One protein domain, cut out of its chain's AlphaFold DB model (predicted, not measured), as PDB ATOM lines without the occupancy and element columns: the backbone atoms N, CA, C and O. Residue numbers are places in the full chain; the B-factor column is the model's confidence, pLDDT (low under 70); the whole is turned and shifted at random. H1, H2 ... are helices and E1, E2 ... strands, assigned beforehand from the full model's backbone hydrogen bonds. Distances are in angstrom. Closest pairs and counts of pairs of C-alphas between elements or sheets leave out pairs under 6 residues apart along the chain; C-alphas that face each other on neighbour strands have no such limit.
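This is residues 71 to 240 of the 266 residues of the protein "PEP-CTERM domain-containing protein" of Aquisphaera giovannonii (UniProt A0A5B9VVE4). The domain is a long, flattened barrel of strands, not fully closed: E1, E2, E3 and E4 stand side by side as one curved wall, and the opposite wall is made by the shorter E5, E6, E7 and E8 with the long E9, with no pairing between E1 and E9. E4 joins the two walls, through E6 near its first residues and through E5 near its last; H1 lies by the end where E1 stops, and residues 71 to 84 form a stretch with no named element towards the opposite end. The 170 printed residues hold nine named strands and one named helix, in the order E1 H1 E2 E3 E4 E5 E6 E7 E8 E9, and the class is mostly strand. The strands make one branched, twisted sheet with antiparallel neighbours, in which E2 E3 E4 E5 are a meander, each strand the antiparallel neighbour of the one before. The whole is elongated, spanning 60 by 38 by 26 A, and only just compact, close to loose, with a radius of gyration of the C-alphas of 18.2 A.

E1, residues 85 to 97, begins with C-alpha 85 at (16.934, 35.938, 118.642), is 34.3 A long and bends by 64 degrees at residue 91. H1 is residues 99 to 102, 6.0 A from first to last C-alpha. E2, residues 109 to 121, is 33.1 A long and bends by 62 degrees at residue 112. E3, residues 133 to 149, is 38.8 A long and bends by 74 degrees at residue 146. E4, residues 155 to 171, is 39.6 A long, begins with C-alpha 155 at (31.796, 6.965, 98.829) and bends by 67 degrees at residue 159. Four short strands follow: E5, residues 179 to 181; E6, residues 190 to 193; E7, residues 202 to 204; and E8, residues 209 to 213. E9, residues 223 to 235, is 31.8 A long, bends by 57 degrees at residue 228 and ends with C-alpha 235 at (33.478, 24.687, 108.929).

E1, an edge strand, is antiparallel to E2, with N 94 and O 115 2.8 A apart, within hydrogen-bond range. H1 is on the sheet at a height of 6.8 A, over none of the strands; it is too short for any O i to N i+4 pair, and its one O i to N i+3 pair is within range. E2 and E3 form a hairpin, with N 120 and O 133 2.7 A apart. E3 and E4 form a hairpin at 169 degrees, with N 145 and O 159 2.8 A apart. On the other side of E4 from E3 lie E5, where N 169 and O 180 are 2.7 A apart, and E6, where N 160 and O 190 are 2.8 A apart. E5 pairs with E8 through N 181 and O 212, 2.8 A. The hairpin E8 and E9 has N 227 and O 209 2.7 A apart. E9 pairs farther along with E7, where N 203 and O 232 are 2.8 A apart. The closest C-alphas of E6 and E7, those of Ala 190 and Leu 203, are 4.9 A apart. E1 and E4 are apart, and so are E4 and E9.

The C-alphas of Pro 78 and Ala 151 are the two farthest apart, at 60.5 A. The printed part runs from residue 71 to 240 with no cut. The link from E2 to E3, 11 residues, is long. The mean pLDDT of the printed part is 87.1; it is under 70 at residues 122 to 135, of which 133 to 135 belong to E3, and at residues 238 to 240.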
ATOM      1  N   LEU A  71       8.800  32.784 124.693       94.25
ATOM      2  CA  LEU A  71       7.373  32.986 124.901       94.25
ATOM      3  C   LEU A  71       7.135  33.917 126.088       94.25
ATOM      4  O   LEU A  71       7.754  33.771 127.145       94.25
ATOM      5  N   GLY A  72       6.235  34.869 125.904       92.25
ATOM      6  CA  GLY A  72       5.791  35.804 126.917       92.25
ATOM      7  C   GLY A  72       4.963  35.136 128.009       92.25
ATOM      8  O   GLY A  72       4.370  34.073 127.822       92.25
ATOM      9  N   GLY A  73       4.935  35.762 129.184       89.06
ATOM     10  CA  GLY A  73       4.278  35.221 130.375       89.06
ATOM     11  C   GLY A  73       4.933  33.956 130.942       89.06
ATOM     12  O   GLY A  73       4.345  33.302 131.803       89.06
ATOM     13  N   THR A  74       6.136  33.601 130.487       89.50
ATOM     14  CA  THR A  74       6.895  32.460 131.012       89.50
ATOM     15  C   THR A  74       7.872  32.900 132.095       89.50
ATOM     16  O   THR A  74       8.180  34.080 132.246       89.50
ATOM     17  N   VAL A  75       8.412  31.937 132.847       83.31
ATOM     18  CA  VAL A  75       9.421  32.216 133.881       83.31
ATOM     19  C   VAL A  75      10.699  32.846 133.312       83.31
ATOM     20  O   VAL A  75      11.354  33.625 134.000       83.31
ATOM     21  N   LEU A  76      11.039  32.554 132.051       82.50
ATOM     22  CA  LEU A  76      12.204  33.133 131.375       82.50
ATOM     23  C   LEU A  76      11.905  34.478 130.711       82.50
ATOM     24  O   LEU A  76      12.826  35.255 130.471       82.50
ATOM     25  N   ASN A  77      10.637  34.759 130.414       87.50
ATOM     26  CA  ASN A  77      10.204  36.014 129.820       87.50
ATOM     27  C   ASN A  77       8.808  36.408 130.345       87.50
ATOM     28  O   ASN A  77       7.796  36.083 129.723       87.50
ATOM     29  N   PRO A  78       8.737  37.137 131.477       87.25
ATOM     30  CA  PRO A  78       7.468  37.608 132.042       87.25
ATOM     31  C   PRO A  78       6.742  38.650 131.176       87.25
ATOM     32  O   PRO A  78       5.586  38.974 131.447       87.25
ATOM     33  N   GLY A  79       7.426  39.221 130.179       90.50
ATOM     34  CA  GLY A  79       6.890  40.218 129.258       90.50
ATOM     35  C   GLY A  79       6.113  39.606 128.084       90.50
ATOM     36  O   GLY A  79       5.678  38.458 128.166       90.50
ATOM     37  N   PRO A  80       5.906  40.362 126.989       93.12
ATOM     38  CA  PRO A  80       5.399  39.810 125.732       93.12
ATOM     39  C   PRO A  80       6.452  38.928 125.047       93.12
ATOM     40  O   PRO A  80       7.633  38.998 125.393       93.12
ATOM     41  N   ASP A  81       6.038  38.148 124.047       93.00
ATOM     42  CA  ASP A  81       6.946  37.360 123.203       93.00
ATOM     43  C   ASP A  81       8.119  38.210 122.688       93.00
ATOM     44  O   ASP A  81       7.944  39.358 122.262       93.00
ATOM     45  N   THR A  82       9.328  37.649 122.714       88.69
ATOM     46  CA  THR A  82      10.483  38.323 122.113       88.69
ATOM     47  C   THR A  82      10.431  38.218 120.588       88.69
ATOM     48  O   THR A  82       9.825  37.304 120.037       88.69
ATOM     49  N   PRO A  83      11.150  39.076 119.850       89.31
ATOM     50  CA  PRO A  83      11.559  38.727 118.494       89.31
ATOM     51  C   PRO A  83      12.349  37.407 118.480       89.31
ATOM     52  O   PRO A  83      12.858  36.965 119.514       89.31
ATOM     53  N   PHE A  84      12.501  36.806 117.300       88.56
ATOM     54  CA  PHE A  84      13.448  35.711 117.117       88.56
ATOM     55  C   PHE A  84      14.880  36.220 117.293       88.56
ATOM     56  O   PHE A  84      15.325  37.147 116.614       88.56
ATOM     57  N   LEU A  85      15.580  35.612 118.238       84.69
ATOM     58  CA  LEU A  85      16.934  35.938 118.642       84.69
ATOM     59  C   LEU A  85      17.883  34.931 117.986       84.69
ATOM     60  O   LEU A  85      17.665  33.730 118.152       84.69
ATOM     61  N   PRO A  86      18.911  35.381 117.250       86.44
ATOM     62  CA  PRO A  86      19.870  34.485 116.632       86.44
ATOM     63  C   PRO A  86      20.854  33.949 117.665       86.44
ATOM     64  O   PRO A  86      21.399  34.687 118.489       86.44
ATOM     65  N   PHE A  87      21.127  32.659 117.557       83.38
ATOM     66  CA  PHE A  87      22.101  31.940 118.349       83.38
ATOM     67  C   PHE A  87      23.035  31.172 117.444       83.38
ATOM     68  O   PHE A  87      22.656  30.665 116.387       83.38
ATOM     69  N   ARG A  88      24.272  31.077 117.911       87.19
ATOM     70  CA  ARG A  88      25.316  30.314 117.259       87.19
ATOM     71  C   ARG A  88      26.026  29.457 118.280       87.19
ATOM     72  O   ARG A  88      26.288  29.919 119.388       87.19
ATOM     73  N   ALA A  89      26.401  28.252 117.885       86.94
ATOM     74  CA  ALA A  89      27.371  27.450 118.608       86.94
ATOM     75  C   ALA A  89      28.373  26.818 117.647       86.94
ATOM     76  O   ALA A  89      28.038  26.521 116.508       86.94
ATOM     77  N   ILE A  90      29.610  26.644 118.091       89.50
ATOM     78  CA  ILE A  90      30.705  26.120 117.280       89.50
ATOM     79  C   ILE A  90      31.431  25.044 118.076       89.50
ATOM     80  O   ILE A  90      31.743  25.241 119.247       89.50
ATOM     81  N   GLY A  91      31.726  23.919 117.446       89.38
ATOM     82  CA  GLY A  91      32.523  22.853 118.043       89.38
ATOM     83  C   GLY A  91      32.721  21.711 117.065       89.38
ATOM     84  O   GLY A  91      32.421  21.853 115.882       89.38
ATOM     85  N   ASP A  92      33.199  20.583 117.566       91.62
ATOM     86  CA  ASP A  92      33.474  19.413 116.742       91.62
ATOM     87  C   ASP A  92      32.409  18.342 116.974       91.62
ATOM     88  O   ASP A  92      32.021  18.077 118.117       91.62
ATOM     89  N   LEU A  93      31.958  17.716 115.886       92.31
ATOM     90  CA  LEU A  93      31.126  16.517 115.920       92.31
ATOM     91  C   LEU A  93      31.906  15.350 115.312       92.31
ATOM     92  O   LEU A  93      32.423  15.438 114.196       92.31
ATOM     93  N   THR A  94      31.964  14.244 116.044       94.00
ATOM     94  CA  THR A  94      32.495  12.962 115.589       94.00
ATOM     95  C   THR A  94      31.338  12.064 115.183       94.00
ATOM     96  O   THR A  94      30.468  11.763 115.999       94.00
ATOM     97  N   PHE A  95      31.348  11.627 113.930       94.50
ATOM     98  CA  PHE A  95      30.360  10.732 113.343       94.50
ATOM     99  C   PHE A  95      30.942   9.330 113.265       94.50
ATOM    100  O   PHE A  95      32.048   9.145 112.760       94.50
ATOM    101  N   GLN A  96      30.180   8.345 113.726       95.88
ATOM    102  CA  GLN A  96      30.513   6.935 113.610       95.88
ATOM    103  C   GLN A  96      29.463   6.246 112.742       95.88
ATOM    104  O   GLN A  96      28.274   6.281 113.052       95.88
ATOM    105  N   LEU A  97      29.908   5.614 111.662       94.75
ATOM    106  CA  LEU A  97      29.076   4.880 110.714       94.75
ATOM    107  C   LEU A  97      29.222   3.377 110.920       94.75
ATOM    108  O   LEU A  97      30.269   2.890 111.359       94.75
ATOM    109  N   ASP A  98      28.169   2.645 110.579       95.44
ATOM    110  CA  ASP A  98      28.200   1.190 110.610       95.44
ATOM    111  C   ASP A  98      29.184   0.612 109.578       95.44
ATOM    112  O   ASP A  98      29.447   1.184 108.515       95.44
ATOM    113  N   ALA A  99      29.732  -0.559 109.898       92.69
ATOM    114  CA  ALA A  99      30.709  -1.254 109.070       92.69
ATOM    115  C   ALA A  99      30.167  -1.660 107.685       92.69
ATOM    116  O   ALA A  99      30.960  -1.850 106.756       92.69
ATOM    117  N   SER A 100      28.838  -1.747 107.525       92.56
ATOM    118  CA  SER A 100      28.154  -1.971 106.240       92.56
ATOM    119  C   SER A 100      28.494  -0.930 105.169       92.56
ATOM    120  O   SER A 100      28.359  -1.223 103.984       92.56
ATOM    121  N   LEU A 101      29.057   0.230 105.534       92.94
ATOM    122  CA  LEU A 101      29.625   1.184 104.573       92.94
ATOM    123  C   LEU A 101      30.714   0.586 103.675       92.94
ATOM    124  O   LEU A 101      30.982   1.115 102.596       92.94
ATOM    125  N   ASN A 102      31.349  -0.503 104.092       89.38
ATOM    126  CA  ASN A 102      32.359  -1.184 103.287       89.38
ATOM    127  C   ASN A 102      31.754  -2.172 102.276       89.38
ATOM    128  O   ASN A 102      32.471  -2.636 101.391       89.38
ATOM    129  N   ASP A 103      30.453  -2.470 102.362       91.00
ATOM    130  CA  ASP A 103      29.753  -3.253 101.345       91.00
ATOM    131  C   ASP A 103      29.481  -2.374 100.106       91.00
ATOM    132  O   ASP A 103      28.730  -1.391 100.188       91.00
ATOM    133  N   PRO A 104      30.061  -2.691  98.933       88.88
ATOM    134  CA  PRO A 104      29.822  -1.928  97.713       88.88
ATOM    135  C   PRO A 104      28.356  -1.961  97.251       88.88
ATOM    136  O   PRO A 104      27.966  -1.083  96.483       88.88
ATOM    137  N   ALA A 105      27.557  -2.935  97.703       91.25
ATOM    138  CA  ALA A 105      26.133  -3.039  97.391       91.25
ATOM    139  C   ALA A 105      25.232  -2.218  98.333       91.25
ATOM    140  O   ALA A 105      24.057  -2.023  98.016       91.25
ATOM    141  N   ALA A 106      25.751  -1.724  99.463       92.88
ATOM    142  CA  ALA A 106      24.967  -0.939 100.408       92.88
ATOM    143  C   ALA A 106      24.558   0.413  99.804       92.88
ATOM    144  O   ALA A 106      25.400   1.227  99.417       92.88
ATOM    145  N   THR A 107      23.248   0.659  99.758       94.12
ATOM    146  CA  THR A 107      22.652   1.946  99.361       94.12
ATOM    147  C   THR A 107      22.255   2.802 100.559       94.12
ATOM    148  O   THR A 107      22.022   4.000 100.397       94.12
ATOM    149  N   THR A 108      22.174   2.184 101.738       96.38
ATOM    150  CA  THR A 108      21.882   2.821 103.020       96.38
ATOM    151  C   THR A 108      22.845   2.309 104.086       96.38
ATOM    152  O   THR A 108      23.252   1.146 104.046       96.38
ATOM    153  N   VAL A 109      23.238   3.182 105.013       96.62
ATOM    154  CA  VAL A 109      24.136   2.857 106.130       96.62
ATOM    155  C   VAL A 109      23.728   3.675 107.352       96.62
ATOM    156  O   VAL A 109      23.723   4.903 107.265       96.62
ATOM    157  N   PRO A 110      23.441   3.051 108.504       96.50
ATOM    158  CA  PRO A 110      23.078   3.794 109.700       96.50
ATOM    159  C   PRO A 110      24.277   4.530 110.311       96.50
ATOM    160  O   PRO A 110      25.418   4.050 110.298       96.50
ATOM    161  N   PHE A 111      23.997   5.684 110.916       95.56
ATOM    162  CA  PHE A 111      24.893   6.269 111.906       95.56
ATOM    163  C   PHE A 111      24.781   5.453 113.194       95.56
ATOM    164  O   PHE A 111      23.696   5.249 113.734       95.56
ATOM    165  N   MET A 112      25.918   4.989 113.695       95.25
ATOM    166  CA  MET A 112      26.007   4.272 114.965       95.25
ATOM    167  C   MET A 112      26.058   5.238 116.140       95.25
ATOM    168  O   MET A 112      25.542   4.936 117.214       95.25
ATOM    169  N   ASN A 113      26.713   6.383 115.946       93.56
ATOM    170  CA  ASN A 113      26.841   7.404 116.969       93.56
ATOM    171  C   ASN A 113      27.181   8.765 116.352       93.56
ATOM    172  O   ASN A 113      27.870   8.835 115.330       93.56
ATOM    173  N   VAL A 114      26.769   9.837 117.023       92.56
ATOM    174  CA  VAL A 114      27.297  11.186 116.812       92.56
ATOM    175  C   VAL A 114      27.580  11.794 118.174       92.56
ATOM    176  O   VAL A 114      26.689  11.920 119.008       92.56
ATOM    177  N   THR A 115      28.833  12.167 118.411       91.38
ATOM    178  CA  THR A 115      29.262  12.742 119.689       91.38
ATOM    179  C   THR A 115      29.948  14.068 119.470       91.38
ATOM    180  O   THR A 115      30.759  14.201 118.559       91.38
ATOM    181  N   GLY A 116      29.699  15.023 120.352       86.19
ATOM    182  CA  GLY A 116      30.412  16.286 120.347       86.19
ATOM    183  C   GLY A 116      29.768  17.291 121.281       86.19
ATOM    184  O   GLY A 116      28.686  17.065 121.819       86.19
ATOM    185  N   VAL A 117      30.460  18.403 121.479       83.50
ATOM    186  CA  VAL A 117      29.969  19.534 122.263       83.50
ATOM    187  C   VAL A 117      30.182  20.771 121.418       83.50
ATOM    188  O   VAL A 117      31.304  21.034 120.983       83.50
ATOM    189  N   LEU A 118      29.117  21.536 121.191       86.06
ATOM    190  CA  LEU A 118      29.238  22.827 120.526       86.06
ATOM    191  C   LEU A 118      29.241  23.911 121.609       86.06
ATOM    192  O   LEU A 118      28.491  23.856 122.581       86.06
ATOM    193  N   GLN A 119      30.123  24.891 121.477       84.44
ATOM    194  CA  GLN A 119      30.216  26.021 122.391       84.44
ATOM    195  C   GLN A 119      29.476  27.208 121.799       84.44
ATOM    196  O   GLN A 119      29.754  27.649 120.686       84.44
ATOM    197  N   GLY A 120      28.519  27.727 122.549       79.56
ATOM    198  CA  GLY A 120      27.755  28.911 122.211       79.56
ATOM    199  C   GLY A 120      28.656  30.118 122.031       79.56
ATOM    200  O   GLY A 120      29.491  30.421 122.880       79.56
ATOM    201  N   VAL A 121      28.438  30.838 120.941       77.00
ATOM    202  CA  VAL A 121      29.037  32.144 120.710       77.00
ATOM    203  C   VAL A 121      28.073  33.173 121.299       77.00
ATOM    204  O   VAL A 121      26.931  33.247 120.837       77.00
ATOM    205  N   PRO A 122      28.487  33.951 122.315       66.00
ATOM    206  CA  PRO A 122      27.641  34.995 122.869       66.00
ATOM    207  C   PRO A 122      27.185  35.950 121.758       66.00
ATOM    208  O   PRO A 122      28.014  36.366 120.940       66.00
ATOM    209  N   PRO A 123      25.894  36.305 121.703       62.19
ATOM    210  CA  PRO A 123      25.422  37.260 120.717       62.19
ATOM    211  C   PRO A 123      26.091  38.627 120.954       62.19
ATOM    212  O   PRO A 123      26.263  39.081 122.089       62.19
ATOM    213  N   SER A 124      26.552  39.269 119.876       57.22
ATOM    214  CA  SER A 124      27.148  40.605 119.949       57.22
ATOM    215  C   SER A 124      26.064  41.671 120.115       57.22
ATOM    216  O   SER A 124      24.898  41.455 119.776       57.22
ATOM    217  N   LEU A 125      26.451  42.853 120.601       54.22
ATOM    218  CA  LEU A 125      25.545  44.001 120.705       54.22
ATOM    219  C   LEU A 125      24.758  44.216 119.392       54.22
ATOM    220  O   LEU A 125      25.340  44.075 118.313       54.22
ATOM    221  N   PRO A 126      23.458  44.565 119.462       56.59
ATOM    222  CA  PRO A 126      22.713  44.998 120.653       56.59
ATOM    223  C   PRO A 126      22.070  43.866 121.474       56.59
ATOM    224  O   PRO A 126      21.469  44.139 122.509       56.59
ATOM    225  N   LEU A 127      22.169  42.609 121.037       55.81
ATOM    226  CA  LEU A 127      21.525  41.473 121.693       55.81
ATOM    227  C   LEU A 127      22.511  40.806 122.653       55.81
ATOM    228  O   LEU A 127      23.088  39.787 122.325       55.81
ATOM    229  N   THR A 128      22.731  41.364 123.840       54.03
ATOM    230  CA  THR A 128      23.515  40.689 124.891       54.03
ATOM    231  C   THR A 128      22.566  40.052 125.892       54.03
ATOM    232  O   THR A 128      22.295  40.620 126.952       54.03
ATOM    233  N   LEU A 129      22.007  38.893 125.552       50.94
ATOM    234  CA  LEU A 129      21.346  38.084 126.573       50.94
ATOM    235  C   LEU A 129      22.430  37.489 127.487       50.94
ATOM    236  O   LEU A 129      23.465  37.055 126.979       50.94
ATOM    237  N   PRO A 130      22.247  37.492 128.819       51.16
ATOM    238  CA  PRO A 130      23.276  37.110 129.787       51.16
ATOM    239  C   PRO A 130      23.461  35.586 129.886       51.16
ATOM    240  O   PRO A 130      23.390  35.009 130.968       51.16
ATOM    241  N   PHE A 131      23.705  34.919 128.760       53.97
ATOM    242  CA  PHE A 131      24.011  33.498 128.737       53.97
ATOM    243  C   PHE A 131      25.099  33.172 127.719       53.97
ATOM    244  O   PHE A 131      25.129  33.694 126.608       53.97
ATOM    245  N   THR A 132      25.987  32.258 128.106       54.09
ATOM    246  CA  THR A 132      26.763  31.472 127.148       54.09
ATOM    247  C   THR A 132      26.086  30.117 127.073       54.09
ATOM    248  O   THR A 132      25.697  29.555 128.098       54.09
ATOM    249  N   LEU A 133      25.873  29.635 125.855       59.72
ATOM    250  CA  LEU A 133      25.259  28.343 125.616       59.72
ATOM    251  C   LEU A 133      26.356  27.289 125.570       59.72
ATOM    252  O   LEU A 133      27.386  27.510 124.952       59.72
ATOM    253  N   THR A 134      26.150  26.128 126.166       64.69
ATOM    254  CA  THR A 134      26.904  24.934 125.763       64.69
ATOM    255  C   THR A 134      25.882  23.920 125.288       64.69
ATOM    256  O   THR A 134      25.388  23.155 126.116       64.69
ATOM    257  N   PRO A 135      25.455  23.973 124.010       65.19
ATOM    258  CA  PRO A 135      24.618  22.930 123.449       65.19
ATOM    259  C   PRO A 135      25.283  21.572 123.629       65.19
ATOM    260  O   PRO A 135      26.321  21.280 123.028       65.19
ATOM    261  N   ASN A 136      24.655  20.743 124.452       70.06
ATOM    262  CA  ASN A 136      24.914  19.322 124.437       70.06
ATOM    263  C   ASN A 136      24.004  18.687 123.385       70.06
ATOM    264  O   ASN A 136      22.811  19.009 123.311       70.06
ATOM    265  N   VAL A 137      24.589  17.829 122.556       74.94
ATOM    266  CA  VAL A 137      23.900  17.171 121.451       74.94
ATOM    267  C   VAL A 137      23.791  15.692 121.794       74.94
ATOM    268  O   VAL A 137      24.799  15.001 121.904       74.94
ATOM    269  N   GLU A 138      22.567  15.209 121.989       86.25
ATOM    270  CA  GLU A 138      22.297  13.784 122.189       86.25
ATOM    271  C   GLU A 138      21.850  13.178 120.855       86.25
ATOM    272  O   GLU A 138      20.830  13.579 120.288       86.25
ATOM    273  N   PHE A 139      22.623  12.218 120.350       89.00
ATOM    274  CA  PHE A 139      22.312  11.470 119.135       89.00
ATOM    275  C   PHE A 139      21.272  10.382 119.404       89.00
ATOM    276  O   PHE A 139      21.433   9.582 120.324       89.00
ATOM    277  N   LEU A 140      20.227  10.335 118.578       91.12
ATOM    278  CA  LEU A 140      19.156   9.340 118.683       91.12
ATOM    279  C   LEU A 140      19.101   8.369 117.499       91.12
ATOM    280  O   LEU A 140      18.509   7.300 117.626       91.12
ATOM    281  N   GLY A 141      19.674   8.735 116.351       94.06
ATOM    282  CA  GLY A 141      19.639   7.908 115.150       94.06
ATOM    283  C   GLY A 141      19.815   8.710 113.866       94.06
ATOM    284  O   GLY A 141      20.000   9.926 113.893       94.06
ATOM    285  N   GLY A 142      19.758   8.002 112.746       95.38
ATOM    286  CA  GLY A 142      19.836   8.550 111.397       95.38
ATOM    287  C   GLY A 142      20.617   7.628 110.480       95.38
ATOM    288  O   GLY A 142      21.265   6.678 110.931       95.38
ATOM    289  N   GLU A 143      20.611   7.936 109.193       97.00
ATOM    290  CA  GLU A 143      21.325   7.137 108.207       97.00
ATOM    291  C   GLU A 143      21.850   7.957 107.032       97.00
ATOM    292  O   GLU A 143      21.385   9.054 106.718       97.00
ATOM    293  N   LEU A 144      22.854   7.390 106.376       97.00
ATOM    294  CA  LEU A 144      23.204   7.729 105.014       97.00
ATOM    295  C   LEU A 144      22.306   6.949 104.065       97.00
ATOM    296  O   LEU A 144      22.133   5.741 104.218       97.00
ATOM    297  N   THR A 145      21.808   7.620 103.040       97.69
ATOM    298  CA  THR A 145      21.017   7.031 101.961       97.69
ATOM    299  C   THR A 145      21.588   7.438 100.606       97.69
ATOM    300  O   THR A 145      22.513   8.251 100.523       97.69
ATOM    301  N   ASN A 146      21.083   6.836  99.526       96.62
ATOM    302  CA  ASN A 146      21.473   7.163  98.149       96.62
ATOM    303  C   ASN A 146      22.996   7.187  97.922       96.62
ATOM    304  O   ASN A 146      23.515   8.018  97.172       96.62
ATOM    305  N   ILE A 147      23.717   6.267  98.572       96.75
ATOM    306  CA  ILE A 147      25.179   6.212  98.541       96.75
ATOM    307  C   ILE A 147      25.654   5.962  97.105       96.75
ATOM    308  O   ILE A 147      25.333   4.949  96.482       96.75
ATOM    309  N   ARG A 148      26.455   6.889  96.580       95.69
ATOM    310  CA  ARG A 148      27.119   6.783  95.279       95.69
ATOM    311  C   ARG A 148      28.603   6.596  95.490       95.69
ATOM    312  O   ARG A 148      29.228   7.342  96.244       95.69
ATOM    313  N   ARG A 149      29.172   5.627  94.780       94.06
ATOM    314  CA  ARG A 149      30.593   5.299  94.861       94.06
ATOM    315  C   ARG A 149      31.348   5.729  93.609       94.06
ATOM    316  O   ARG A 149      30.772   5.782  92.522       94.06
ATOM    317  N   ASP A 150      32.623   6.055  93.775       91.94
ATOM    318  CA  ASP A 150      33.538   6.297  92.662       91.94
ATOM    319  C   ASP A 150      33.971   4.976  91.991       91.94
ATOM    320  O   ASP A 150      33.600   3.877  92.407       91.94
ATOM    321  N   ALA A 151      34.783   5.074  90.934       90.62
ATOM    322  CA  ALA A 151      35.312   3.903  90.227       90.62
ATOM    323  C   ALA A 151      36.248   3.024  91.087       90.62
ATOM    324  O   ALA A 151      36.586   1.917  90.674       90.62
ATOM    325  N   LEU A 152      36.681   3.519  92.251       88.75
ATOM    326  CA  LEU A 152      37.539   2.823  93.207       88.75
ATOM    327  C   LEU A 152      36.734   2.202  94.365       88.75
ATOM    328  O   LEU A 152      37.313   1.506  95.194       88.75
ATOM    329  N   GLY A 153      35.413   2.412  94.411       85.81
ATOM    330  CA  GLY A 153      34.519   1.890  95.448       85.81
ATOM    331  C   GLY A 153      34.382   2.782  96.688       85.81
ATOM    332  O   GLY A 153      33.654   2.416  97.617       85.81
ATOM    333  N   HIS A 154      35.018   3.956  96.719       88.88
ATOM    334  CA  HIS A 154      34.865   4.913  97.816       88.88
ATOM    335  C   HIS A 154      33.548   5.671  97.699       88.88
ATOM    336  O   HIS A 154      33.053   5.890  96.597       88.88
ATOM    337  N   VAL A 155      32.996   6.120  98.825       91.44
ATOM    338  CA  VAL A 155      31.796   6.965  98.829       91.44
ATOM    339  C   VAL A 155      32.130   8.330  98.228       91.44
ATOM    340  O   VAL A 155      32.868   9.114  98.816       91.44
ATOM    341  N   ALA A 156      31.575   8.608  97.051       92.62
ATOM    342  CA  ALA A 156      31.708   9.882  96.357       92.62
ATOM    343  C   ALA A 156      30.638  10.885  96.807       92.62
ATOM    344  O   ALA A 156      30.921  12.075  96.920       92.62
ATOM    345  N   SER A 157      29.416  10.410  97.068       96.06
ATOM    346  CA  SER A 157      28.334  11.219  97.632       96.06
ATOM    347  C   SER A 157      27.300  10.352  98.353       96.06
ATOM    348  O   SER A 157      27.108   9.199  97.976       96.06
ATOM    349  N   ALA A 158      26.577  10.913  99.309       96.88
ATOM    350  CA  ALA A 158      25.410  10.306  99.941       96.88
ATOM    351  C   ALA A 158      24.398  11.394 100.322       96.88
ATOM    352  O   ALA A 158      24.721  12.580 100.292       96.88
ATOM    353  N   ASP A 159      23.197  10.995 100.700       97.75
ATOM    354  CA  ASP A 159      22.238  11.863 101.373       97.75
ATOM    355  C   ASP A 159      22.207  11.494 102.859       97.75
ATOM    356  O   ASP A 159      22.451  10.346 103.222       97.75
ATOM    357  N   ILE A 160      21.935  12.463 103.723       96.69
ATOM    358  CA  ILE A 160      21.679  12.250 105.147       96.69
ATOM    359  C   ILE A 160      20.172  12.313 105.329       96.69
ATOM    360  O   ILE A 160      19.564  13.310 104.936       96.69
ATOM    361  N   ALA A 161      19.610  11.266 105.922       95.44
ATOM    362  CA  ALA A 161      18.202  11.194 106.268       95.44
ATOM    363  C   ALA A 161      18.041  10.968 107.772       95.44
ATOM    364  O   ALA A 161      18.735  10.136 108.371       95.44
ATOM    365  N   ASP A 162      17.110  11.711 108.367       92.88
ATOM    366  CA  ASP A 162      16.634  11.509 109.733       92.88
ATOM    367  C   ASP A 162      17.752  11.534 110.789       92.88
ATOM    368  O   ASP A 162      17.680  10.820 111.793       92.88
ATOM    369  N   LEU A 163      18.792  12.367 110.602       93.44
ATOM    370  CA  LEU A 163      19.853  12.534 111.602       93.44
ATOM    371  C   LEU A 163      19.296  13.230 112.849       93.44
ATOM    372  O   LEU A 163      19.325  14.451 112.995       93.44
ATOM    373  N   SER A 164      18.746  12.430 113.749       93.31
ATOM    374  CA  SER A 164      17.944  12.869 114.873       93.31
ATOM    375  C   SER A 164      18.826  13.194 116.062       93.31
ATOM    376  O   SER A 164      19.517  12.336 116.618       93.31
ATOM    377  N   MET A 165      18.787  14.464 116.459       88.25
ATOM    378  CA  MET A 165      19.562  14.967 117.583       88.25
ATOM    379  C   MET A 165      18.693  15.805 118.515       88.25
ATOM    380  O   MET A 165      17.987  16.728 118.081       88.25
ATOM    381  N   ARG A 166      18.778  15.505 119.810       87.06
ATOM    382  CA  ARG A 166      18.253  16.351 120.884       87.06
ATOM    383  C   ARG A 166      19.257  17.426 121.234       87.06
ATOM    384  O   ARG A 166      20.464  17.200 121.223       87.06
ATOM    385  N   TRP A 167      18.730  18.605 121.517       82.44
ATOM    386  CA  TRP A 167      19.518  19.778 121.852       82.44
ATOM    387  C   TRP A 167      19.206  20.186 123.272       82.44
ATOM    388  O   TRP A 167      18.034  20.241 123.641       82.44
ATOM    389  N   ALA A 168      20.245  20.501 124.033       86.19
ATOM    390  CA  ALA A 168      20.127  21.067 125.364       86.19
ATOM    391  C   ALA A 168      21.065  22.263 125.502       86.19
ATOM    392  O   ALA A 168      22.275  22.126 125.410       86.19
ATOM    393  N   LEU A 169      20.497  23.436 125.724       84.00
ATOM    394  CA  LEU A 169      21.143  24.708 125.964       84.00
ATOM    395  C   LEU A 169      21.213  24.973 127.464       84.00
ATOM    396  O   LEU A 169      20.244  25.435 128.063       84.00
ATOM    397  N   THR A 170      22.368  24.709 128.062       83.56
ATOM    398  CA  THR A 170      22.602  25.000 129.480       83.56
ATOM    399  C   THR A 170      23.302  26.342 129.647       83.56
ATOM    400  O   THR A 170      24.299  26.618 128.975       83.56
ATOM    401  N   SER A 171      22.776  27.168 130.551       77.62
ATOM    402  CA  SER A 171      23.390  28.423 130.978       77.62
ATOM    403  C   SER A 171      24.703  28.159 131.710       77.62
ATOM    404  O   SER A 171      24.761  27.368 132.649       77.62
ATOM    405  N   THR A 172      25.758  28.866 131.316       72.19
ATOM    406  CA  THR A 172      27.033  28.872 132.051       72.19
ATOM    407  C   THR A 172      27.049  29.859 133.221       72.19
ATOM    408  O   THR A 172      28.069  29.971 133.899       72.19
ATOM    409  N   ASN A 173      25.978  30.634 133.430       72.31
ATOM    410  CA  ASN A 173      25.893  31.590 134.527       72.31
ATOM    411  C   ASN A 173      25.422  30.866 135.803       72.31
ATOM    412  O   ASN A 173      24.276  30.410 135.829       72.31
ATOM    413  N   PRO A 174      26.251  30.773 136.859       76.12
ATOM    414  CA  PRO A 174      25.876  30.075 138.088       76.12
ATOM    415  C   PRO A 174      24.687  30.723 138.813       76.12
ATOM    416  O   PRO A 174      23.934  30.017 139.477       76.12
ATOM    417  N   ASP A 175      24.474  32.031 138.647       74.25
ATOM    418  CA  ASP A 175      23.349  32.752 139.257       74.25
ATOM    419  C   ASP A 175      22.029  32.530 138.496       74.25
ATOM    420  O   ASP A 175      20.952  32.890 138.973       74.25
ATOM    421  N   PHE A 176      22.100  31.938 137.299       73.62
ATOM    422  CA  PHE A 176      20.957  31.665 136.433       73.62
ATOM    423  C   PHE A 176      21.135  30.321 135.718       73.62
ATOM    424  O   PHE A 176      21.218  30.248 134.489       73.62
ATOM    425  N   ALA A 177      21.246  29.251 136.507       81.44
ATOM    426  CA  ALA A 177      21.417  27.886 136.023       81.44
ATOM    427  C   ALA A 177      20.097  27.346 135.445       81.44
ATOM    428  O   ALA A 177      19.283  26.757 136.153       81.44
ATOM    429  N   VAL A 178      19.880  27.580 134.153       85.12
ATOM    430  CA  VAL A 178      18.727  27.076 133.398       85.12
ATOM    431  C   VAL A 178      19.193  26.196 132.245       85.12
ATOM    432  O   VAL A 178      20.207  26.495 131.606       85.12
ATOM    433  N   THR A 179      18.428  25.147 131.953       89.00
ATOM    434  CA  THR A 179      18.623  24.305 130.771       89.00
ATOM    435  C   THR A 179      17.370  24.355 129.913       89.00
ATOM    436  O   THR A 179      16.278  24.023 130.363       89.00
ATOM    437  N   LEU A 180      17.528  24.794 128.668       89.12
ATOM    438  CA  LEU A 180      16.494  24.724 127.643       89.12
ATOM    439  C   LEU A 180      16.754  23.515 126.764       89.12
ATOM    440  O   LEU A 180      17.876  23.348 126.307       89.12
ATOM    441  N   TYR A 181      15.761  22.690 126.467       91.12
ATOM    442  CA  TYR A 181      15.993  21.505 125.647       91.12
ATOM    443  C   TYR A 181      14.802  21.133 124.768       91.12
ATOM    444  O   TYR A 181      13.689  21.639 124.917       91.12
ATOM    445  N   THR A 182      15.049  20.240 123.817       90.56
ATOM    446  CA  THR A 182      14.021  19.664 122.947       90.56
ATOM    447  C   THR A 182      13.623  18.291 123.488       90.56
ATOM    448  O   THR A 182      14.469  17.406 123.591       90.56
ATOM    449  N   GLN A 183      12.343  18.074 123.805       87.31
ATOM    450  CA  GLN A 183      11.867  16.787 124.351       87.31
ATOM    451  C   GLN A 183      12.018  15.614 123.367       87.31
ATOM    452  O   GLN A 183      12.273  14.469 123.756       87.31
ATOM    453  N   VAL A 184      11.896  15.901 122.072       88.50
ATOM    454  CA  VAL A 184      12.079  14.941 120.979       88.50
ATOM    455  C   VAL A 184      13.381  15.227 120.238       88.50
ATOM    456  O   VAL A 184      13.850  16.368 120.222       88.50
ATOM    457  N   GLY A 185      13.970  14.195 119.633       86.44
ATOM    458  CA  GLY A 185      15.036  14.405 118.659       86.44
ATOM    459  C   GLY A 185      14.471  15.065 117.418       86.44
ATOM    460  O   GLY A 185      13.370  14.739 116.974       86.44
ATOM    461  N   LEU A 186      15.215  16.030 116.899       88.69
ATOM    462  CA  LEU A 186      14.829  16.766 115.710       88.69
ATOM    463  C   LEU A 186      15.773  16.334 114.586       88.69
ATOM    464  O   LEU A 186      16.992  16.434 114.787       88.69
ATOM    465  N   PRO A 187      15.232  15.816 113.466       92.38
ATOM    466  CA  PRO A 187      16.039  15.313 112.366       92.38
ATOM    467  C   PRO A 187      16.859  16.431 111.727       92.38
ATOM    468  O   PRO A 187      16.542  17.612 111.846       92.38
ATOM    469  N   PHE A 188      17.925  16.042 111.054       93.81
ATOM    470  CA  PHE A 188      18.700  16.888 110.171       93.81
ATOM    471  C   PHE A 188      18.879  16.140 108.861       93.81
ATOM    472  O   PHE A 188      19.277  14.975 108.873       93.81
ATOM    473  N   ASP A 189      18.646  16.833 107.753       95.94
ATOM    474  CA  ASP A 189      18.757  16.254 106.420       95.94
ATOM    475  C   ASP A 189      19.744  17.050 105.566       95.94
ATOM    476  O   ASP A 189      19.903  18.268 105.714       95.94
ATOM    477  N   ALA A 190      20.413  16.354 104.654       96.31
ATOM    478  CA  ALA A 190      21.293  16.951 103.657       96.31
ATOM    479  C   ALA A 190      21.339  16.072 102.407       96.31
ATOM    480  O   ALA A 190      21.183  14.859 102.492       96.31
ATOM    481  N   THR A 191      21.598  16.669 101.245       96.56
ATOM    482  CA  THR A 191      21.734  15.919  99.988       96.56
ATOM    483  C   THR A 191      23.117  16.100  99.386       96.56
ATOM    484  O   THR A 191      23.720  17.169  99.504       96.56
ATOM    485  N   GLY A 192      23.629  15.055  98.739       94.19
ATOM    486  CA  GLY A 192      24.897  15.095  98.011       94.19
ATOM    487  C   GLY A 192      26.127  15.393  98.878       94.19
ATOM    488  O   GLY A 192      27.060  16.044  98.409       94.19
ATOM    489  N   VAL A 193      26.144  14.935 100.128       95.56
ATOM    490  CA  VAL A 193      27.277  15.104 101.046       95.56
ATOM    491  C   VAL A 193      28.426  14.158 100.699       95.56
ATOM    492  O   VAL A 193      28.202  13.041 100.239       95.56
ATOM    493  N   THR A 194      29.667  14.576 100.941       93.94
ATOM    494  CA  THR A 194      30.867  13.723 100.829       93.94
ATOM    495  C   THR A 194      31.234  13.117 102.181       93.94
ATOM    496  O   THR A 194      30.793  13.624 103.204       93.94
ATOM    497  N   LEU A 195      32.079  12.082 102.222       91.69
ATOM    498  CA  LEU A 195      32.639  11.562 103.477       91.69
ATOM    499  C   LEU A 195      34.175  11.689 103.490       91.69
ATOM    500  O   LEU A 195      34.815  11.176 102.571       91.69
ATOM    501  N   PRO A 196      34.781  12.330 104.514       93.00
ATOM    502  CA  PRO A 196      34.128  13.164 105.532       93.00
ATOM    503  C   PRO A 196      33.379  14.351 104.898       93.00
ATOM    504  O   PRO A 196      33.607  14.693 103.730       93.00
ATOM    505  N   PHE A 197      32.464  14.967 105.654       94.50
ATOM    506  CA  PHE A 197      31.676  16.091 105.145       94.50
ATOM    507  C   PHE A 197      32.585  17.242 104.711       94.50
ATOM    508  O   PHE A 197      33.503  17.641 105.433       94.50
ATOM    509  N   ALA A 198      32.337  17.770 103.514       93.00
ATOM    510  CA  ALA A 198      33.090  18.893 102.988       93.00
ATOM    511  C   ALA A 198      32.757  20.182 103.750       93.00
ATOM    512  O   ALA A 198      31.640  20.383 104.228       93.00
ATOM    513  N   VAL A 199      33.719  21.103 103.810       93.88
ATOM    514  CA  VAL A 199      33.463  22.459 104.309       93.88
ATOM    515  C   VAL A 199      32.345  23.105 103.490       93.88
ATOM    516  O   VAL A 199      32.376  23.087 102.260       93.88
ATOM    517  N   GLY A 200      31.377  23.701 104.184       94.31
ATOM    518  CA  GLY A 200      30.185  24.298 103.590       94.31
ATOM    519  C   GLY A 200      29.022  23.325 103.400       94.31
ATOM    520  O   GLY A 200      27.958  23.768 102.975       94.31
ATOM    521  N   THR A 201      29.170  22.034 103.723       96.38
ATOM    522  CA  THR A 201      28.017  21.130 103.834       96.38
ATOM    523  C   THR A 201      27.066  21.660 104.906       96.38
ATOM    524  O   THR A 201      27.489  21.913 106.034       96.38
ATOM    525  N   VAL A 202      25.793  21.828 104.544       96.38
ATOM    526  CA  VAL A 202      24.728  22.292 105.439       96.38
ATOM    527  C   VAL A 202      23.750  21.149 105.668       96.38
ATOM    528  O   VAL A 202      23.226  20.592 104.705       96.38
ATOM    529  N   LEU A 203      23.504  20.824 106.933       94.88
ATOM    530  CA  LEU A 203      22.415  19.957 107.352       94.88
ATOM    531  C   LEU A 203      21.304  20.836 107.918       94.88
ATOM    532  O   LEU A 203      21.548  21.640 108.824       94.88
ATOM    533  N   SER A 204      20.095  20.681 107.398       94.19
ATOM    534  CA  SER A 204      18.943  21.502 107.776       94.19
ATOM    535  C   SER A 204      18.022  20.720 108.696       94.19
ATOM    536  O   SER A 204      17.706  19.566 108.420       94.19
ATOM    537  N   GLY A 205      17.619  21.338 109.802       90.19
ATOM    538  CA  GLY A 205      16.657  20.774 110.740       90.19
ATOM    539  C   GLY A 205      15.217  21.187 110.428       90.19
ATOM    540  O   GLY A 205      14.986  22.059 109.588       90.19
ATOM    541  N   PRO A 206      14.227  20.592 111.113       86.19
ATOM    542  CA  PRO A 206      12.832  20.971 110.975       86.19
ATOM    543  C   PRO A 206      12.572  22.349 111.580       86.19
ATOM    544  O   PRO A 206      13.182  22.752 112.577       86.19
ATOM    545  N   GLU A 207      11.588  23.036 111.012       86.38
ATOM    546  CA  GLU A 207      11.133  24.337 111.486       86.38
ATOM    547  C   GLU A 207       9.604  24.419 111.430       86.38
ATOM    548  O   GLU A 207       9.016  24.046 110.409       86.38
ATOM    549  N   PRO A 208       8.936  24.925 112.485       92.44
ATOM    550  CA  PRO A 208       9.488  25.346 113.780       92.44
ATOM    551  C   PRO A 208       9.798  24.160 114.716       92.44
ATOM    552  O   PRO A 208       9.422  23.021 114.443       92.44
ATOM    553  N   PHE A 209      10.434  24.434 115.857       91.31
ATOM    554  CA  PHE A 209      10.627  23.451 116.928       91.31
ATOM    555  C   PHE A 209      10.421  24.046 118.327       91.31
ATOM    556  O   PHE A 209      10.498  25.252 118.517       91.31
ATOM    557  N   ASN A 210      10.158  23.200 119.323       94.56
ATOM    558  CA  ASN A 210       9.814  23.635 120.681       94.56
ATOM    559  C   ASN A 210      11.005  23.520 121.642       94.56
ATOM    560  O   ASN A 210      11.690  22.496 121.656       94.56
ATOM    561  N   GLY A 211      11.209  24.549 122.468       93.00
ATOM    562  CA  GLY A 211      12.175  24.577 123.566       93.00
ATOM    563  C   GLY A 211      11.478  24.580 124.926       93.00
ATOM    564  O   GLY A 211      10.692  25.480 125.233       93.00
ATOM    565  N   TYR A 212      11.786  23.578 125.742       94.81
ATOM    566  CA  TYR A 212      11.231  23.373 127.076       94.81
ATOM    567  C   TYR A 212      12.269  23.715 128.139       94.81
ATOM    568  O   TYR A 212      13.461  23.497 127.928       94.81
ATOM    569  N   LEU A 213      11.824  24.255 129.270       93.19
ATOM    570  CA  LEU A 213      12.689  24.478 130.427       93.19
ATOM    571  C   LEU A 213      12.780  23.191 131.244       93.19
ATOM    572  O   LEU A 213      11.754  22.686 131.686       93.19
ATOM    573  N   ASP A 214      13.993  22.707 131.481       92.62
ATOM    574  CA  ASP A 214      14.235  21.577 132.373       92.62
ATOM    575  C   ASP A 214      13.922  21.965 133.825       92.62
ATOM    576  O   ASP A 214      14.593  22.811 134.425       92.62
ATOM    577  N   THR A 215      12.874  21.357 134.381       91.75
ATOM    578  CA  THR A 215      12.494  21.460 135.797       91.75
ATOM    579  C   THR A 215      12.728  20.149 136.554       91.75
ATOM    580  O   THR A 215      12.329  20.016 137.713       91.75
ATOM    581  N   GLY A 216      13.384  19.175 135.913       90.81
ATOM    582  CA  GLY A 216      13.634  17.830 136.424       90.81
ATOM    583  C   GLY A 216      12.543  16.806 136.091       90.81
ATOM    584  O   GLY A 216      12.678  15.644 136.478       90.81
ATOM    585  N   ASN A 217      11.471  17.190 135.385       91.81
ATOM    586  CA  ASN A 217      10.426  16.261 134.946       91.81
ATOM    587  C   ASN A 217       9.920  16.592 133.527       91.81
ATOM    588  O   ASN A 217       9.001  17.403 133.378       91.81
ATOM    589  N   PRO A 218      10.397  15.865 132.498       90.12
ATOM    590  CA  PRO A 218      10.022  16.104 131.106       90.12
ATOM    591  C   PRO A 218       8.522  16.086 130.811       90.12
ATOM    592  O   PRO A 218       8.081  16.732 129.869       90.12
ATOM    593  N   ALA A 219       7.710  15.379 131.603       91.12
ATOM    594  CA  ALA A 219       6.261  15.339 131.399       91.12
ATOM    595  C   ALA A 219       5.551  16.650 131.788       91.12
ATOM    596  O   ALA A 219       4.417  16.881 131.369       91.12
ATOM    597  N   THR A 220       6.189  17.484 132.611       93.44
ATOM    598  CA  THR A 220       5.626  18.736 133.142       93.44
ATOM    599  C   THR A 220       6.469  19.965 132.820       93.44
ATOM    600  O   THR A 220       6.096  21.069 133.211       93.44
ATOM    601  N   ASP A 221       7.593  19.784 132.130       95.25
ATOM    602  CA  ASP A 221       8.484  20.872 131.755       95.25
ATOM    603  C   ASP A 221       7.749  21.891 130.868       95.25
ATOM    604  O   ASP A 221       7.141  21.516 129.857       95.25
ATOM    605  N   PRO A 222       7.754  23.184 131.235       94.81
ATOM    606  CA  PRO A 222       6.983  24.181 130.520       94.81
ATOM    607  C   PRO A 222       7.632  24.502 129.176       94.81
ATOM    608  O   PRO A 222       8.853  24.646 129.060       94.81
ATOM    609  N   LEU A 223       6.791  24.679 128.157       95.38
ATOM    610  CA  LEU A 223       7.203  25.276 126.893       95.38
ATOM    611  C   LEU A 223       7.554  26.747 127.136       95.38
ATOM    612  O   LEU A 223       6.715  27.514 127.609       95.38
ATOM    613  N   VAL A 224       8.779  27.142 126.801       93.56
ATOM    614  CA  VAL A 224       9.280  28.505 127.053       93.56
ATOM    615  C   VAL A 224       9.874  29.179 125.823       93.56
ATOM    616  O   VAL A 224      10.073  30.393 125.831       93.56
ATOM    617  N   ALA A 225      10.136  28.422 124.757       92.44
ATOM    618  CA  ALA A 225      10.676  28.963 123.522       92.44
ATOM    619  C   ALA A 225      10.151  28.233 122.282       92.44
ATOM    620  O   ALA A 225       9.866  27.035 122.317       92.44
ATOM    621  N   ILE A 226      10.092  28.955 121.164       94.81
ATOM    622  CA  ILE A 226       9.881  28.400 119.824       94.81
ATOM    623  C   ILE A 226      11.118  28.718 118.991       94.81
ATOM    624  O   ILE A 226      11.552  29.866 118.935       94.81
ATOM    625  N   GLY A 227      11.692  27.700 118.364       90.88
ATOM    626  CA  GLY A 227      12.877  27.788 117.531       90.88
ATOM    627  C   GLY A 227      12.596  27.680 116.031       90.88
ATOM    628  O   GLY A 227      11.579  27.116 115.618       90.88
ATOM    629  N   ARG A 228      13.511  28.218 115.217       91.81
ATOM    630  CA  ARG A 228      13.540  28.114 113.742       91.81
ATOM    631  C   ARG A 228      14.967  28.265 113.191       91.81
ATOM    632  O   ARG A 228      15.904  28.397 113.980       91.81
ATOM    633  N   ASN A 229      15.117  28.303 111.864       83.00
ATOM    634  CA  ASN A 229      16.374  28.501 111.131       83.00
ATOM    635  C   ASN A 229      17.506  27.590 111.624       83.00
ATOM    636  O   ASN A 229      18.615  28.059 111.871       83.00
ATOM    637  N   ARG A 230      17.217  26.299 111.833       86.94
ATOM    638  CA  ARG A 230      18.142  25.365 112.492       86.94
ATOM    639  C   ARG A 230      19.034  24.693 111.462       86.94
ATOM    640  O   ARG A 230      18.597  23.801 110.741       86.94
ATOM    641  N   THR A 231      20.303  25.074 111.440       92.94
ATOM    642  CA  THR A 231      21.285  24.541 110.490       92.94
ATOM    643  C   THR A 231      22.566  24.111 111.189       92.94
ATOM    644  O   THR A 231      22.979  24.709 112.183       92.94
ATOM    645  N   LEU A 232      23.200  23.067 110.658       93.62
ATOM    646  CA  LEU A 232      24.564  22.666 110.984       93.62
ATOM    647  C   LEU A 232      25.422  22.828 109.738       93.62
ATOM    648  O   LEU A 232      25.242  22.110 108.760       93.62
ATOM    649  N   THR A 233      26.358  23.764 109.777       96.06
ATOM    650  CA  THR A 233      27.283  24.035 108.681       96.06
ATOM    651  C   THR A 233      28.663  23.511 109.037       96.06
ATOM    652  O   THR A 233      29.229  23.887 110.061       96.06
ATOM    653  N   VAL A 234      29.238  22.674 108.180       95.56
ATOM    654  CA  VAL A 234      30.613  22.199 108.345       95.56
ATOM    655  C   VAL A 234      31.585  23.341 108.060       95.56
ATOM    656  O   VAL A 234      31.529  23.973 107.003       95.56
ATOM    657  N   ILE A 235      32.494  23.603 108.994       94.00
ATOM    658  CA  ILE A 235      33.478  24.687 108.929       94.00
ATOM    659  C   ILE A 235      34.909  24.129 108.944       94.00
ATOM    660  O   ILE A 235      35.128  23.002 109.389       94.00
ATOM    661  N   PRO A 236      35.912  24.891 108.467       87.81
ATOM    662  CA  PRO A 236      37.307  24.486 108.594       87.81
ATOM    663  C   PRO A 236      37.712  24.333 110.062       87.81
ATOM    664  O   PRO A 236      37.332  25.155 110.898       87.81
ATOM    665  N   GLU A 237      38.557  23.345 110.361       75.81
ATOM    666  CA  GLU A 237      39.145  23.216 111.694       75.81
ATOM    667  C   GLU A 237      39.918  24.498 112.068       75.81
ATOM    668  O   GLU A 237      40.700  24.999 111.247       75.81
ATOM    669  N   PRO A 238      39.788  25.025 113.300       63.12
ATOM    670  CA  PRO A 238      40.461  26.261 113.717       63.12
ATOM    671  C   PRO A 238      41.988  26.225 113.530       63.12
ATOM    672  O   PRO A 238      42.616  27.228 113.183       63.12
ATOM    673  N   SER A 239      42.591  25.048 113.712       63.16
ATOM    674  CA  SER A 239      44.024  24.782 113.534       63.16
ATOM    675  C   SER A 239      44.499  25.028 112.094       63.16
ATOM    676  O   SER A 239      45.587  25.568 111.874       63.16
ATOM    677  N   SER A 240      43.668  24.696 111.105       59.22
ATOM    678  CA  SER A 240      43.994  24.809 109.680       59.22
ATOM    679  C   SER A 240      44.105  26.267 109.216       59.22
ATOM    680  O   SER A 240      44.988  26.601 108.423       59.22
TER     681      SER A 240